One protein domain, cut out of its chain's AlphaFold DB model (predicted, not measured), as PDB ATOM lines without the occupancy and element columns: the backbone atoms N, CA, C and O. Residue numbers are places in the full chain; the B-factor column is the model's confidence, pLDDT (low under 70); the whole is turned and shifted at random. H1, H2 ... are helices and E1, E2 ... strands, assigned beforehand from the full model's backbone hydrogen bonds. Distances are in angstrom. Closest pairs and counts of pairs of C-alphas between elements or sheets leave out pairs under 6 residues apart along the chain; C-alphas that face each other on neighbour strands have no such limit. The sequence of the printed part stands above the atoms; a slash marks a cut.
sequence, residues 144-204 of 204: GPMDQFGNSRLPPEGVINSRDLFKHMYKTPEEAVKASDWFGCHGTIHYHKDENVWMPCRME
ATOM      1  N   GLY A 144     -77.503  47.550  -0.691       67.31
ATOM      2  CA  GLY A 144     -78.594  47.266  -1.621       67.31
ATOM      3  C   GLY A 144     -78.233  46.280  -2.747       67.31
ATOM      4  O   GLY A 144     -77.072  46.194  -3.164       67.31
ATOM      5  N   PRO A 145     -79.237  45.589  -3.322       75.12
ATOM      6  CA  PRO A 145     -79.045  44.580  -4.367       75.12
ATOM      7  C   PRO A 145     -78.719  45.174  -5.747       75.12
ATOM      8  O   PRO A 145     -78.553  44.421  -6.706       75.12
ATOM      9  N   MET A 146     -78.650  46.503  -5.868       77.00
ATOM     10  CA  MET A 146     -78.429  47.219  -7.124       77.00
ATOM     11  C   MET A 146     -77.195  48.117  -7.033       77.00
ATOM     12  O   MET A 146     -76.957  48.743  -5.998       77.00
ATOM     13  N   ASP A 147     -76.414  48.198  -8.108       75.00
ATOM     14  CA  ASP A 147     -75.323  49.162  -8.227       75.00
ATOM     15  C   ASP A 147     -75.817  50.586  -8.546       75.00
ATOM     16  O   ASP A 147     -77.003  50.830  -8.767       75.00
ATOM     17  N   GLN A 148     -74.889  51.547  -8.562       70.69
ATOM     18  CA  GLN A 148     -75.180  52.956  -8.867       70.69
ATOM     19  C   GLN A 148     -75.672  53.197 -10.309       70.69
ATOM     20  O   GLN A 148     -76.095  54.303 -10.634       70.69
ATOM     21  N   PHE A 149     -75.611  52.178 -11.166       76.75
ATOM     22  CA  PHE A 149     -76.044  52.203 -12.561       76.75
ATOM     23  C   PHE A 149     -77.347  51.417 -12.782       76.75
ATOM     24  O   PHE A 149     -77.832  51.347 -13.910       76.75
ATOM     25  N   GLY A 150     -77.936  50.852 -11.721       69.44
ATOM     26  CA  GLY A 150     -79.175  50.081 -11.792       69.44
ATOM     27  C   GLY A 150     -78.996  48.608 -12.174       69.44
ATOM     28  O   GLY A 150     -79.995  47.941 -12.440       69.44
ATOM     29  N   ASN A 151     -77.770  48.073 -12.182       75.00
ATOM     30  CA  ASN A 151     -77.532  46.648 -12.420       75.00
ATOM     31  C   ASN A 151     -77.652  45.837 -11.126       75.00
ATOM     32  O   ASN A 151     -77.221  46.277 -10.058       75.00
ATOM     33  N   SER A 152     -78.183  44.615 -11.227       74.56
ATOM     34  CA  SER A 152     -78.265  43.694 -10.090       74.56
ATOM     35  C   SER A 152     -76.883  43.198  -9.680       74.56
ATOM     36  O   SER A 152     -76.119  42.697 -10.506       74.56
ATOM     37  N   ARG A 153     -76.585  43.291  -8.388       76.12
ATOM     38  CA  ARG A 153     -75.357  42.765  -7.797       76.12
ATOM     39  C   ARG A 153     -75.531  41.292  -7.406       76.12
ATOM     40  O   ARG A 153     -76.643  40.823  -7.152       76.12
ATOM     41  N   LEU A 154     -74.421  40.557  -7.341       82.44
ATOM     42  CA  LEU A 154     -74.411  39.186  -6.825       82.44
ATOM     43  C   LEU A 154     -74.510  39.206  -5.294       82.44
ATOM     44  O   LEU A 154     -73.742  39.936  -4.671       82.44
ATOM     45  N   PRO A 155     -75.417  38.424  -4.680       83.38
ATOM     46  CA  PRO A 155     -75.537  38.386  -3.229       83.38
ATOM     47  C   PRO A 155     -74.245  37.859  -2.589       83.38
ATOM     48  O   PRO A 155     -73.615  36.954  -3.147       83.38
ATOM     49  N   PRO A 156     -73.855  38.375  -1.411       81.94
ATOM     50  CA  PRO A 156     -72.724  37.830  -0.680       81.94
ATOM     51  C   PRO A 156     -73.035  36.403  -0.205       81.94
ATOM     52  O   PRO A 156     -74.194  36.019  -0.049       81.94
ATOM     53  N   GLU A 157     -71.997  35.603   0.044       84.25
ATOM     54  CA  GLU A 157     -72.148  34.191   0.419       84.25
ATOM     55  C   GLU A 157     -73.111  34.005   1.607       84.25
ATOM     56  O   GLU A 157     -73.024  34.720   2.608       84.25
ATOM     57  N   GLY A 158     -74.048  33.062   1.496       84.19
ATOM     58  CA  GLY A 158     -75.076  32.815   2.513       84.19
ATOM     59  C   GLY A 158     -76.294  33.747   2.448       84.19
ATOM     60  O   GLY A 158     -77.295  33.466   3.104       84.19
ATOM     61  N   VAL A 159     -76.282  34.807   1.627       88.12
ATOM     62  CA  VAL A 159     -77.476  35.630   1.385       88.12
ATOM     63  C   VAL A 159     -78.324  35.014   0.281       88.12
ATOM     64  O   VAL A 159     -77.929  34.906  -0.880       88.12
ATOM     65  N   ILE A 160     -79.534  34.615   0.655       87.06
ATOM     66  CA  ILE A 160     -80.536  34.089  -0.263       87.06
ATOM     67  C   ILE A 160     -81.047  35.239  -1.137       87.06
ATOM     68  O   ILE A 160     -81.588  36.210  -0.633       87.06
ATOM     69  N   ASN A 161     -80.893  35.143  -2.459       85.56
ATOM     70  CA  ASN A 161     -81.457  36.108  -3.408       85.56
ATOM     71  C   ASN A 161     -82.637  35.470  -4.146       85.56
ATOM     72  O   ASN A 161     -82.477  34.832  -5.188       85.56
ATOM     73  N   SER A 162     -83.830  35.590  -3.562       83.19
ATOM     74  CA  SER A 162     -85.068  35.079  -4.140       83.19
ATOM     75  C   SER A 162     -86.149  36.149  -4.184       83.19
ATOM     76  O   SER A 162     -86.230  37.003  -3.308       83.19
ATOM     77  N   ARG A 163     -87.026  36.068  -5.188       79.75
ATOM     78  CA  ARG A 163     -88.261  36.868  -5.236       79.75
ATOM     79  C   ARG A 163     -89.329  36.366  -4.264       79.75
ATOM     80  O   ARG A 163     -90.321  37.048  -4.045       79.75
ATOM     81  N   ASP A 164     -89.140  35.165  -3.727       83.19
ATOM     82  CA  ASP A 164     -90.018  34.578  -2.728       83.19
ATOM     83  C   ASP A 164     -89.637  35.099  -1.339       83.19
ATOM     84  O   ASP A 164     -88.552  34.800  -0.835       83.19
ATOM     85  N   LEU A 165     -90.532  35.887  -0.737       75.56
ATOM     86  CA  LEU A 165     -90.329  36.498   0.577       75.56
ATOM     87  C   LEU A 165     -90.086  35.447   1.667       75.56
ATOM     88  O   LEU A 165     -89.274  35.667   2.563       75.56
ATOM     89  N   PHE A 166     -90.719  34.276   1.551       81.25
ATOM     90  CA  PHE A 166     -90.591  33.196   2.527       81.25
ATOM     91  C   PHE A 166     -89.240  32.483   2.453       81.25
ATOM     92  O   PHE A 166     -88.904  31.707   3.340       81.25
ATOM     93  N   LYS A 167     -88.423  32.735   1.424       86.12
ATOM     94  CA  LYS A 167     -87.071  32.167   1.348       86.12
ATOM     95  C   LYS A 167     -86.033  32.981   2.107       86.12
ATOM     96  O   LYS A 167     -84.920  32.502   2.262       86.12
ATOM     97  N   HIS A 168     -86.384  34.157   2.620       87.00
ATOM     98  CA  HIS A 168     -85.488  35.011   3.408       87.00
ATOM     99  C   HIS A 168     -85.598  34.735   4.909       87.00
ATOM    100  O   HIS A 168     -85.653  35.660   5.715       87.00
ATOM    101  N   MET A 169     -85.665  33.456   5.274       91.94
ATOM    102  CA  MET A 169     -85.687  32.991   6.658       91.94
ATOM    103  C   MET A 169     -84.301  32.475   7.041       91.94
ATOM    104  O   MET A 169     -83.802  31.523   6.436       91.94
ATOM    105  N   TYR A 170     -83.692  33.081   8.054       92.62
ATOM    106  CA  TYR A 170     -82.336  32.766   8.504       92.62
ATOM    107  C   TYR A 170     -82.351  32.078   9.866       92.62
ATOM    108  O   TYR A 170     -83.261  32.287  10.673       92.62
ATOM    109  N   LYS A 171     -81.347  31.237  10.135       92.75
ATOM    110  CA  LYS A 171     -81.284  30.477  11.394       92.75
ATOM    111  C   LYS A 171     -80.639  31.284  12.504       92.75
ATOM    112  O   LYS A 171     -81.008  31.114  13.665       92.75
ATOM    113  N   THR A 172     -79.690  32.146  12.157       92.69
ATOM    114  CA  THR A 172     -78.970  32.965  13.130       92.69
ATOM    115  C   THR A 172     -79.206  34.457  12.876       92.69
ATOM    116  O   THR A 172     -79.484  34.864  11.741       92.69
ATOM    117  N   PRO A 173     -79.122  35.299  13.922       91.38
ATOM    118  CA  PRO A 173     -79.241  36.741  13.756       91.38
ATOM    119  C   PRO A 173     -78.111  37.307  12.887       91.38
ATOM    120  O   PRO A 173     -78.355  38.236  12.127       91.38
ATOM    121  N   GLU A 174     -76.906  36.737  12.926       90.25
ATOM    122  CA  GLU A 174     -75.768  37.184  12.111       90.25
ATOM    123  C   GLU A 174     -76.038  37.000  10.611       90.25
ATOM    124  O   GLU A 174     -75.795  37.909   9.815       90.25
ATOM    125  N   GLU A 175     -76.595  35.848  10.226       91.56
ATOM    126  CA  GLU A 175     -77.026  35.585   8.849       91.56
ATOM    127  C   GLU A 175     -78.107  36.584   8.403       91.56
ATOM    128  O   GLU A 175     -78.050  37.120   7.291       91.56
ATOM    129  N   ALA A 176     -79.058  36.888   9.292       90.94
ATOM    130  CA  ALA A 176     -80.128  37.838   9.020       90.94
ATOM    131  C   ALA A 176     -79.626  39.286   8.894       90.94
ATOM    132  O   ALA A 176     -80.113  40.004   8.025       90.94
ATOM    133  N   VAL A 177     -78.654  39.722   9.708       89.81
ATOM    134  CA  VAL A 177     -78.041  41.063   9.592       89.81
ATOM    135  C   VAL A 177     -77.326  41.194   8.252       89.81
ATOM    136  O   VAL A 177     -77.542  42.170   7.535       89.81
ATOM    137  N   LYS A 178     -76.553  40.176   7.856       89.00
ATOM    138  CA  LYS A 178     -75.850  40.168   6.566       89.00
ATOM    139  C   LYS A 178     -76.813  40.333   5.389       89.00
ATOM    140  O   LYS A 178     -76.538  41.074   4.446       89.00
ATOM    141  N   ALA A 179     -77.958  39.662   5.450       89.88
ATOM    142  CA  ALA A 179     -79.020  39.815   4.467       89.88
ATOM    143  C   ALA A 179     -79.743  41.170   4.570       89.88
ATOM    144  O   ALA A 179     -80.063  41.766   3.545       89.88
ATOM    145  N   SER A 180     -79.953  41.691   5.780       88.62
ATOM    146  CA  SER A 180     -80.545  43.012   6.029       88.62
ATOM    147  C   SER A 180     -79.769  44.124   5.336       88.62
ATOM    148  O   SER A 180     -80.340  44.943   4.612       88.62
ATOM    149  N   ASP A 181     -78.448  44.112   5.496       86.38
ATOM    150  CA  ASP A 181     -77.556  45.096   4.891       86.38
ATOM    151  C   ASP A 181     -77.543  44.984   3.365       86.38
ATOM    152  O   ASP A 181     -77.544  45.998   2.658       86.38
ATOM    153  N   TRP A 182     -77.619  43.755   2.848       85.56
ATOM    154  CA  TRP A 182     -77.744  43.499   1.418       85.56
ATOM    155  C   TRP A 182     -79.047  44.041   0.827       85.56
ATOM    156  O   TRP A 182     -79.028  44.631  -0.251       85.56
ATOM    157  N   PHE A 183     -80.174  43.887   1.524       86.44
ATOM    158  CA  PHE A 183     -81.473  44.390   1.068       86.44
ATOM    159  C   PHE A 183     -81.689  45.884   1.334       86.44
ATOM    160  O   PHE A 183     -82.669  46.446   0.853       86.44
ATOM    161  N   GLY A 184     -80.762  46.549   2.033       83.62
ATOM    162  CA  GLY A 184     -80.872  47.972   2.361       83.62
ATOM    163  C   GLY A 184     -81.778  48.258   3.559       83.62
ATOM    164  O   GLY A 184     -82.254  49.375   3.703       83.62
ATOM    165  N   CYS A 185     -81.996  47.275   4.432       85.44
ATOM    166  CA  CYS A 185     -82.826  47.381   5.635       85.44
ATOM    167  C   CYS A 185     -82.035  47.824   6.883       85.44
ATOM    168  O   CYS A 185     -82.553  47.789   7.997       85.44
ATOM    169  N   HIS A 186     -80.788  48.273   6.696       81.00
ATOM    170  CA  HIS A 186     -79.955  48.922   7.715       81.00
ATOM    171  C   HIS A 186     -79.730  48.083   8.988       81.00
ATOM    172  O   HIS A 186     -79.834  48.602  10.098       81.00
ATOM    173  N   GLY A 187     -79.474  46.781   8.843       83.12
ATOM    174  CA  GLY A 187     -79.305  45.863   9.977       83.12
ATOM    175  C   GLY A 187     -80.580  45.618  10.793       83.12
ATOM    176  O   GLY A 187     -80.526  45.004  11.861       83.12
ATOM    177  N   THR A 188     -81.739  46.087  10.321       85.50
ATOM    178  CA  THR A 188     -83.014  45.970  11.030       85.50
ATOM    179  C   THR A 188     -83.609  44.583  10.830       85.50
ATOM    180  O   THR A 188     -84.385  44.338   9.904       85.50
ATOM    181  N   ILE A 189     -83.277  43.676  11.744       91.44
ATOM    182  CA  ILE A 189     -83.816  42.316  11.772       91.44
ATOM    183  C   ILE A 189     -84.955  42.174  12.784       91.44
ATOM    184  O   ILE A 189     -85.123  42.974  13.712       91.44
ATOM    185  N   HIS A 190     -85.749  41.122  12.624       92.00
ATOM    186  CA  HIS A 190     -86.708  40.708  13.642       92.00
ATOM    187  C   HIS A 190     -86.843  39.187  13.690       92.00
ATOM    188  O   HIS A 190     -86.568  38.495  12.713       92.00
ATOM    189  N   TYR A 191     -87.242  38.676  14.852       93.19
ATOM    190  CA  TYR A 191     -87.341  37.246  15.114       93.19
ATOM    191  C   TYR A 191     -88.798  36.788  15.122       93.19
ATOM    192  O   TYR A 191     -89.648  37.411  15.764       93.19
ATOM    193  N   HIS A 192     -89.065  35.692  14.422       91.19
ATOM    194  CA  HIS A 192     -90.356  35.013  14.360       91.19
ATOM    195  C   HIS A 192     -90.306  33.794  15.278       91.19
ATOM    196  O   HIS A 192     -89.546  32.853  15.044       91.19
ATOM    197  N   LYS A 193     -91.078  33.839  16.370       89.50
ATOM    198  CA  LYS A 193     -91.061  32.799  17.413       89.50
ATOM    199  C   LYS A 193     -91.705  31.490  16.968       89.50
ATOM    200  O   LYS A 193     -91.214  30.440  17.369       89.50
ATOM    201  N   ASP A 194     -92.776  31.558  16.183       89.69
ATOM    202  CA  ASP A 194     -93.559  30.378  15.805       89.69
ATOM    203  C   ASP A 194     -92.796  29.515  14.790       89.69
ATOM    204  O   ASP A 194     -92.790  28.287  14.871       89.69
ATOM    205  N   GLU A 195     -92.065  30.165  13.887       87.56
ATOM    206  CA  GLU A 195     -91.235  29.545  12.858       87.56
ATOM    207  C   GLU A 195     -89.784  29.319  13.316       87.56
ATOM    208  O   GLU A 195     -89.051  28.566  12.675       87.56
ATOM    209  N   ASN A 196     -89.368  29.928  14.435       92.50
ATOM    210  CA  ASN A 196     -88.000  29.910  14.964       92.50
ATOM    211  C   ASN A 196     -86.952  30.392  13.937       92.50
ATOM    212  O   ASN A 196     -85.929  29.740  13.710       92.50
ATOM    213  N   VAL A 197     -87.212  31.541  13.307       93.69
ATOM    214  CA  VAL A 197     -86.355  32.119  12.256       93.69
ATOM    215  C   VAL A 197     -86.145  33.617  12.441       93.69
ATOM    216  O   VAL A 197     -86.943  34.318  13.066       93.69
ATOM    217  N   TRP A 198     -85.064  34.118  11.854       93.38
ATOM    218  CA  TRP A 198     -84.748  35.536  11.763       93.38
ATOM    219  C   TRP A 198     -85.049  36.063  10.366       93.38
ATOM    220  O   TRP A 198     -84.652  35.468   9.365       93.38
ATOM    221  N   MET A 199     -85.726  37.206  10.311       92.50
ATOM    222  CA  MET A 199     -86.088  37.893   9.079       92.50
ATOM    223  C   MET A 199     -85.207  39.138   8.897       92.50
ATOM    224  O   MET A 199     -85.023  39.894   9.858       92.50
ATOM    225  N   PRO A 200     -84.686  39.389   7.682       90.31
ATOM    226  CA  PRO A 200     -83.658  40.402   7.437       90.31
ATOM    227  C   PRO A 200     -84.194  41.836   7.373       90.31
ATOM    228  O   PRO A 200     -83.415  42.777   7.390       90.31
ATOM    229  N   CYS A 201     -85.505  42.036   7.279       87.12
ATOM    230  CA  CYS A 201     -86.106  43.360   7.154       87.12
ATOM    231  C   CYS A 201     -87.390  43.409   7.963       87.12
ATOM    232  O   CYS A 201     -88.194  42.483   7.885       87.12
ATOM    233  N   ARG A 202     -87.613  44.486   8.711       80.75
ATOM    234  CA  ARG A 202     -88.933  44.790   9.267       80.75
ATOM    235  C   ARG A 202     -89.741  45.521   8.194       80.75
ATOM    236  O   ARG A 202     -89.235  46.476   7.618       80.75
ATOM    237  N   MET A 203     -90.957  45.062   7.904       67.75
ATOM    238  CA  MET A 203     -91.885  45.860   7.100       67.75
ATOM    239  C   MET A 203     -92.501  46.908   8.027       67.75
ATOM    240  O   MET A 203     -93.106  46.535   9.034       67.75
ATOM    241  N   GLU A 204     -92.256  48.183   7.738       57.31
ATOM    242  CA  GLU A 204     -93.021  49.301   8.307       57.31
ATOM    243  C   GLU A 204     -94.376  49.441   7.606       57.31
ATOM    244  O   GLU A 204     -94.446  49.160   6.384       57.31
TER     245      GLU A 204
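AT A GLANCE: This is residues 144 to 204 of the 204 residues of the protein "Thioredoxin-like_fold domain-containing protein" of marine metagenome (UniProt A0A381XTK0). With little regular structure, this is a small two-stranded hairpin, E1 and E2, beside one helix, H1, with a long unnamed stretch, residues 144 to 172, before them. The 61 printed residues hold H1, E1 and E2 in that order, 17 residues in named elements, class mixed; the sheet E1 - E2 is antiparallel. The whole is compact, radius of gyration of the C-alphas 11.5 A, yet elongated, 40 by 21 by 19 A.

IN THESE COORDINATES: Find E1, residues 190 to 192, from C-alpha 190 at (-86.708, 40.708, 13.642). E2 is residues 197 to 199, ending at (-86.088, 37.893, 9.079). H1, residues 173 to 183, runs 15.0 A from (-79.241, 36.741, 13.756).

HOW THE PARTS SIT: In the hairpin, directions differ by 144 degrees; look for N 192 and O 197, 2.9 A apart, within hydrogen-bond range. The closest C-alphas of H1 and E2, Ala 176 and Trp 198, are 5.8 A apart. H1 and E1 are near each other, with 5 pairs of C-alphas within 10 A. In H1 every O i to N i+4 pair is within hydrogen-bond range.

THE WHOLE: The farthest C-alphas, Phe 149 and Asp 194, are 39.8 A apart. The printed part has no cut; E1 to E2 is a tight link, H1 to E1 short. Model pLDDT is under 70 at residues 144, 150 and 203 to 204.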